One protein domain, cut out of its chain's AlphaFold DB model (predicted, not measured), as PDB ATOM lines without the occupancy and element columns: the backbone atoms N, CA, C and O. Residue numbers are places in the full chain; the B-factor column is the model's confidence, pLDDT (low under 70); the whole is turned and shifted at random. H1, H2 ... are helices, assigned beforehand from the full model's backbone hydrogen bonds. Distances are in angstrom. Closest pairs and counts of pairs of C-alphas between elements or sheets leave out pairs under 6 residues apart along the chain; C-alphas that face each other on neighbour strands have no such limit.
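AT A GLANCE: This is residues 2 to 53 of the 283 residues of an uncharacterized protein of Cryptosporangium arvum DSM 44712 (UniProt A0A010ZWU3). This is a small elongated bundle of three helices, up and down, each running against the one before it: H1, H2 and H3 stand nearly side by side, their centres making a triangle. H2 is the longest helix, and a tight link at each of its ends turns the printed part back, first from H1 into H2 and then from H2 into H3. The printed part has 52 residues, with three named helices in the order H1, H2, H3 and no named strand; the class is all helix. The whole is compact, with a radius of gyration of the C-alphas of 10.4 A, and the C-alphas span 32 by 18 by 16 A.

HOW THE PARTS SIT: Start with H1, residues 2 to 14, and go on to H2, residues 20 to 36: the two touch and form a helical hairpin. Look for their closest C-alphas at Val 12 and Arg 20, 5.7 A apart; the helices run opposite ways at a shallow tilt of 19 degrees. Next comes H3, residues 40 to 52, which makes a second helical hairpin with H2. Here H2 touches H3 with residues 31 to 35 alone, and the closest C-alphas are those of Leu 34 and Ala 43, 5.6 A apart. H2 and H3 run opposite ways at a shallow tilt of 20 degrees. Now compare H1 with H3: they touch, with 18 pairs of C-alphas within 8 A, and the closest C-alphas are those of Ala 11 and Ala 51, 4.6 A apart. These two run the same way at a shallow tilt of 22 degrees. Along the backbones of H1, H2 and H3, every O i to N i+4 pair is within hydrogen-bond range.

IN THESE COORDINATES: Find C-alpha 2 at (108.477, 124.993, 128.874); from there H1 runs 18.8 A to C-alpha 14. Find C-alpha 20 at (116.206, 128.846, 110.737), where H2 begins; it runs 23.9 A to C-alpha 36. H3 begins at C-alpha 40 and runs 18.3 A to C-alpha 52 at (101.220, 123.154, 112.976).

THE WHOLE: The two C-alphas farthest apart are those of Ala 18 and Gly 38, 32.2 A, and each lies in one of the tight links. The first and last printed C-alphas, those of Arg 2 and Ala 53, are 19.7 A apart. The printed part has no cut. Its mean pLDDT is 85.6; look for values under 70 at residue 16, residues 18 to 19 and residue 22, of which residue 22 belongs to H2.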
ATOM      1  N   ARG A   2     107.603 126.041 129.453       90.25
ATOM      2  CA  ARG A   2     108.477 124.993 128.874       90.25
ATOM      3  C   ARG A   2     107.897 124.328 127.610       90.25
ATOM      4  O   ARG A   2     108.614 124.161 126.633       90.25
ATOM      5  N   LEU A   3     106.590 124.043 127.610       90.50
ATOM      6  CA  LEU A   3     105.888 123.453 126.464       90.50
ATOM      7  C   LEU A   3     105.881 124.365 125.223       90.50
ATOM      8  O   LEU A   3     106.163 123.900 124.126       90.50
ATOM      9  N   ALA A   4     105.628 125.667 125.389       88.94
ATOM     10  CA  ALA A   4     105.626 126.618 124.275       88.94
ATOM     11  C   ALA A   4     107.018 126.743 123.627       88.94
ATOM     12  O   ALA A   4     107.132 126.704 122.407       88.94
ATOM     13  N   ARG A   5     108.089 126.770 124.434       91.06
ATOM     14  CA  ARG A   5     109.473 126.743 123.919       91.06
ATOM     15  C   ARG A   5     109.786 125.457 123.151       91.06
ATOM     16  O   ARG A   5     110.425 125.515 122.109       91.06
ATOM     17  N   ALA A   6     109.316 124.304 123.633       92.50
ATOM     18  CA  ALA A   6     109.499 123.032 122.933       92.50
ATOM     19  C   ALA A   6     108.788 123.013 121.566       92.50
ATOM     20  O   ALA A   6     109.337 122.494 120.595       92.50
ATOM     21  N   LEU A   7     107.599 123.618 121.475       91.62
ATOM     22  CA  LEU A   7     106.850 123.753 120.223       91.62
ATOM     23  C   LEU A   7     107.538 124.703 119.232       91.62
ATOM     24  O   LEU A   7     107.651 124.358 118.059       91.62
ATOM     25  N   VAL A   8     108.074 125.838 119.696       89.88
ATOM     26  CA  VAL A   8     108.887 126.737 118.855       89.88
ATOM     27  C   VAL A   8     110.150 126.027 118.367       89.88
ATOM     28  O   VAL A   8     110.437 126.041 117.177       89.88
ATOM     29  N   ALA A   9     110.862 125.303 119.235       91.25
ATOM     30  CA  ALA A   9     112.036 124.529 118.828       91.25
ATOM     31  C   ALA A   9     111.700 123.455 117.775       91.25
ATOM     32  O   ALA A   9     112.488 123.206 116.859       91.25
ATOM     33  N   LEU A  10     110.524 122.826 117.880       91.19
ATOM     34  CA  LEU A  10     110.025 121.892 116.872       91.19
ATOM     35  C   LEU A  10     109.718 122.600 115.544       91.19
ATOM     36  O   LEU A  10     110.070 122.068 114.490       91.19
ATOM     37  N   ALA A  11     109.099 123.782 115.588       86.88
ATOM     38  CA  ALA A  11     108.839 124.602 114.408       86.88
ATOM     39  C   ALA A  11     110.154 125.014 113.720       86.88
ATOM     40  O   ALA A  11     110.319 124.759 112.532       86.88
ATOM     41  N   VAL A  12     111.144 125.506 114.478       87.56
ATOM     42  CA  VAL A  12     112.464 125.915 113.955       87.56
ATOM     43  C   VAL A  12     113.178 124.733 113.306       87.56
ATOM     44  O   VAL A  12     113.748 124.853 112.224       87.56
ATOM     45  N   ARG A  13     113.118 123.537 113.906       86.75
ATOM     46  CA  ARG A  13     113.686 122.323 113.289       86.75
ATOM     47  C   ARG A  13     113.045 121.981 111.944       86.75
ATOM     48  O   ARG A  13     113.706 121.362 111.111       86.75
ATOM     49  N   ARG A  14     111.778 122.347 111.744       79.69
ATOM     50  CA  ARG A  14     111.034 122.138 110.494       79.69
ATOM     51  C   ARG A  14     111.239 123.270 109.483       79.69
ATOM     52  O   ARG A  14     110.948 123.053 108.306       79.69
ATOM     53  N   SER A  15     111.761 124.422 109.902       72.38
ATOM     54  CA  SER A  15     112.092 125.525 109.000       72.38
ATOM     55  C   SER A  15     113.242 125.181 108.044       72.38
ATOM     56  O   SER A  15     114.158 124.407 108.386       72.38
ATOM     57  N   PRO A  16     113.238 125.764 106.830       68.62
ATOM     58  CA  PRO A  16     114.360 125.672 105.909       68.62
ATOM     59  C   PRO A  16     115.673 126.098 106.573       68.62
ATOM     60  O   PRO A  16     115.725 127.016 107.382       68.62
ATOM     61  N   ALA A  17     116.775 125.445 106.198       70.69
ATOM     62  CA  ALA A  17     118.083 125.713 106.802       70.69
ATOM     63  C   ALA A  17     118.573 127.157 106.662       70.69
ATOM     64  O   ALA A  17     119.377 127.584 107.481       70.69
ATOM     65  N   ALA A  18     118.124 127.851 105.616       54.47
ATOM     66  CA  ALA A  18     118.517 129.225 105.335       54.47
ATOM     67  C   ALA A  18     117.864 130.226 106.300       54.47
ATOM     68  O   ALA A  18     118.514 131.194 106.666       54.47
ATOM     69  N   ASP A  19     116.640 129.940 106.749       62.75
ATOM     70  CA  ASP A  19     115.799 130.896 107.483       62.75
ATOM     71  C   ASP A  19     115.737 130.566 108.986       62.75
ATOM     72  O   ASP A  19     115.279 131.354 109.801       62.75
ATOM     73  N   ARG A  20     116.270 129.399 109.377       78.81
ATOM     74  CA  ARG A  20     116.206 128.846 110.737       78.81
ATOM     75  C   ARG A  20     116.655 129.794 111.845       78.81
ATOM     76  O   ARG A  20     116.112 129.725 112.941       78.81
ATOM     77  N   GLU A  21     117.681 130.600 111.594       73.75
ATOM     78  CA  GLU A  21     118.241 131.498 112.607       73.75
ATOM     79  C   GLU A  21     117.445 132.798 112.748       73.75
ATOM     80  O   GLU A  21     117.372 133.355 113.843       73.75
ATOM     81  N   ASP A  22     116.844 133.266 111.655       65.88
ATOM     82  CA  ASP A  22     115.977 134.442 111.658       65.88
ATOM     83  C   ASP A  22     114.616 134.077 112.269       65.88
ATOM     84  O   ASP A  22     114.214 134.703 113.249       65.88
ATOM     85  N   ASP A  23     114.011 132.966 111.824       78.69
ATOM     86  CA  ASP A  23     112.786 132.390 112.400       78.69
ATOM     87  C   ASP A  23     112.935 132.147 113.911       78.69
ATOM     88  O   ASP A  23     112.049 132.462 114.705       78.69
ATOM     89  N   ARG A  24     114.080 131.595 114.344       86.94
ATOM     90  CA  ARG A  24     114.350 131.349 115.767       86.94
ATOM     91  C   ARG A  24     114.344 132.645 116.570       86.94
ATOM     92  O   ARG A  24     113.704 132.690 117.616       86.94
ATOM     93  N   ARG A  25     115.054 133.675 116.098       79.81
ATOM     94  CA  ARG A  25     115.156 134.963 116.799       79.81
ATOM     95  C   ARG A  25     113.804 135.664 116.882       79.81
ATOM     96  O   ARG A  25     113.446 136.135 117.959       79.81
ATOM     97  N   GLU A  26     113.053 135.688 115.787       82.44
ATOM     98  CA  GLU A  26     111.727 136.305 115.730       82.44
ATOM     99  C   GLU A  26     110.734 135.595 116.662       82.44
ATOM    100  O   GLU A  26     110.128 136.227 117.530       82.44
ATOM    101  N   TRP A  27     110.624 134.266 116.566       91.69
ATOM    102  CA  TRP A  27     109.644 133.508 117.349       91.69
ATOM    103  C   TRP A  27     109.994 133.442 118.837       91.69
ATOM    104  O   TRP A  27     109.094 133.424 119.680       91.69
ATOM    105  N   GLU A  28     111.283 133.410 119.195       91.31
ATOM    106  CA  GLU A  28     111.711 133.498 120.597       91.31
ATOM    107  C   GLU A  28     111.459 134.892 121.183       91.31
ATOM    108  O   GLU A  28     111.051 134.982 122.345       91.31
ATOM    109  N   ALA A  29     111.635 135.960 120.396       88.25
ATOM    110  CA  ALA A  29     111.335 137.325 120.822       88.25
ATOM    111  C   ALA A  29     109.834 137.517 121.080       88.25
ATOM    112  O   ALA A  29     109.448 137.995 122.148       88.25
ATOM    113  N   GLU A  30     108.972 137.071 120.166       87.88
ATOM    114  CA  GLU A  30     107.519 137.184 120.333       87.88
ATOM    115  C   GLU A  30     107.008 136.316 121.496       87.88
ATOM    116  O   GLU A  30     106.176 136.746 122.302       87.88
ATOM    117  N   LEU A  31     107.588 135.123 121.680       92.94
ATOM    118  CA  LEU A  31     107.299 134.287 122.844       92.94
ATOM    119  C   LEU A  31     107.740 134.952 124.160       92.94
ATOM    120  O   LEU A  31     107.068 134.781 125.180       92.94
ATOM    121  N   ALA A  32     108.852 135.695 124.160       89.94
ATOM    122  CA  ALA A  32     109.334 136.431 125.327       89.94
ATOM    123  C   ALA A  32     108.421 137.614 125.684       89.94
ATOM    124  O   ALA A  32     108.124 137.792 126.865       89.94
ATOM    125  N   VAL A  33     107.908 138.349 124.690       94.19
ATOM    126  CA  VAL A  33     106.913 139.420 124.895       94.19
ATOM    127  C   VAL A  33     105.640 138.853 125.527       94.19
ATOM    128  O   VAL A  33     105.227 139.292 126.599       94.19
ATOM    129  N   LEU A  34     105.076 137.788 124.946       91.75
ATOM    130  CA  LEU A  34     103.870 137.147 125.484       91.75
ATOM    131  C   LEU A  34     104.088 136.559 126.887       91.75
ATOM    132  O   LEU A  34     103.152 136.483 127.688       91.75
ATOM    133  N   ALA A  35     105.313 136.128 127.196       90.38
ATOM    134  CA  ALA A  35     105.674 135.659 128.526       90.38
ATOM    135  C   ALA A  35     105.789 136.796 129.548       90.38
ATOM    136  O   ALA A  35     105.313 136.626 130.670       90.38
ATOM    137  N   ALA A  36     106.382 137.928 129.165       91.94
ATOM    138  CA  ALA A  36     106.514 139.109 130.015       91.94
ATOM    139  C   ALA A  36     105.146 139.711 130.373       91.94
ATOM    140  O   ALA A  36     104.936 140.133 131.505       91.94
ATOM    141  N   GLU A  37     104.182 139.652 129.451       94.06
ATOM    142  CA  GLU A  37     102.797 140.089 129.676       94.06
ATOM    143  C   GLU A  37     101.953 139.100 130.512       94.06
ATOM    144  O   GLU A  37     100.760 139.314 130.715       94.06
ATOM    145  N   GLY A  38     102.516 137.969 130.955       91.94
ATOM    146  CA  GLY A  38     101.769 136.936 131.689       91.94
ATOM    147  C   GLY A  38     100.748 136.171 130.833       91.94
ATOM    148  O   GLY A  38      99.924 135.414 131.352       91.94
ATOM    149  N   ARG A  39     100.800 136.303 129.502       91.06
ATOM    150  CA  ARG A  39      99.820 135.742 128.557       91.06
ATOM    151  C   ARG A  39     100.165 134.308 128.159       91.06
ATOM    152  O   ARG A  39     100.373 133.978 126.990       91.06
ATOM    153  N   GLY A  40     100.165 133.413 129.147       87.69
ATOM    154  CA  GLY A  40     100.554 132.008 128.971       87.69
ATOM    155  C   GLY A  40      99.701 131.219 127.970       87.69
ATOM    156  O   GLY A  40     100.246 130.435 127.194       87.69
ATOM    157  N   GLY A  41      98.382 131.435 127.951       91.88
ATOM    158  CA  GLY A  41      97.472 130.797 126.990       91.88
ATOM    159  C   GLY A  41      97.739 131.225 125.538       91.88
ATOM    160  O   GLY A  41      97.960 130.359 124.688       91.88
ATOM    161  N   PRO A  42      97.771 132.539 125.241       93.12
ATOM    162  CA  PRO A  42      98.163 133.065 123.931       93.12
ATOM    163  C   PRO A  42      99.547 132.605 123.459       93.12
ATOM    164  O   PRO A  42      99.662 132.156 122.322       93.12
ATOM    165  N   ALA A  43     100.560 132.603 124.332       90.69
ATOM    166  CA  ALA A  43     101.900 132.095 124.016       90.69
ATOM    167  C   ALA A  43     101.883 130.630 123.541       90.69
ATOM    168  O   ALA A  43     102.598 130.243 122.616       90.69
ATOM    169  N   LEU A  44     101.037 129.804 124.160       92.25
ATOM    170  CA  LEU A  44     100.889 128.393 123.813       92.25
ATOM    171  C   LEU A  44     100.148 128.202 122.486       92.25
ATOM    172  O   LEU A  44     100.565 127.372 121.681       92.25
ATOM    173  N   ARG A  45      99.094 128.990 122.226       91.75
ATOM    174  CA  ARG A  45      98.390 128.984 120.930       91.75
ATOM    175  C   ARG A  45      99.294 129.451 119.795       91.75
ATOM    176  O   ARG A  45      99.298 128.815 118.748       91.75
ATOM    177  N   TYR A  46     100.083 130.500 120.020       90.12
ATOM    178  CA  TYR A  46     101.080 130.986 119.070       90.12
ATOM    179  C   TYR A  46     102.092 129.884 118.727       90.12
ATOM    180  O   TYR A  46     102.191 129.474 117.570       90.12
ATOM    181  N   ALA A  47     102.741 129.292 119.734       89.94
ATOM    182  CA  ALA A  47     103.717 128.224 119.525       89.94
ATOM    183  C   ALA A  47     103.111 126.965 118.870       89.94
ATOM    184  O   ALA A  47     103.739 126.344 118.012       89.94
ATOM    185  N   ALA A  48     101.877 126.595 119.234       88.44
ATOM    186  CA  ALA A  48     101.156 125.500 118.590       88.44
ATOM    187  C   ALA A  48     100.822 125.822 117.126       88.44
ATOM    188  O   ALA A  48     100.976 124.957 116.266       88.44
ATOM    189  N   SER A  49     100.425 127.063 116.826       88.75
ATOM    190  CA  SER A  49     100.151 127.503 115.457       88.75
ATOM    191  C   SER A  49     101.406 127.465 114.584       88.75
ATOM    192  O   SER A  49     101.320 126.993 113.455       88.75
ATOM    193  N   LEU A  50     102.577 127.831 115.118       85.44
ATOM    194  CA  LEU A  50     103.865 127.708 114.425       85.44
ATOM    195  C   LEU A  50     104.264 126.245 114.196       85.44
ATOM    196  O   LEU A  50     104.717 125.887 113.114       85.44
ATOM    197  N   ALA A  51     104.060 125.374 115.188       84.69
ATOM    198  CA  ALA A  51     104.376 123.951 115.066       84.69
ATOM    199  C   ALA A  51     103.464 123.212 114.064       84.69
ATOM    200  O   ALA A  51     103.889 122.219 113.458       84.69
ATOM    201  N   LEU A  52     102.218 123.677 113.915       83.69
ATOM    202  CA  LEU A  52     101.220 123.154 112.976       83.69
ATOM    203  C   LEU A  52     101.303 123.805 111.593       83.69
ATOM    204  O   LEU A  52     100.949 123.167 110.598       83.69
ATOM    205  N   ALA A  53     101.769 125.051 111.507       74.00
ATOM    206  CA  ALA A  53     101.975 125.728 110.242       74.00
ATOM    207  C   ALA A  53     103.014 124.955 109.424       74.00
ATOM    208  O   ALA A  53     104.141 124.708 109.856       74.00
TER     209      ALA A  53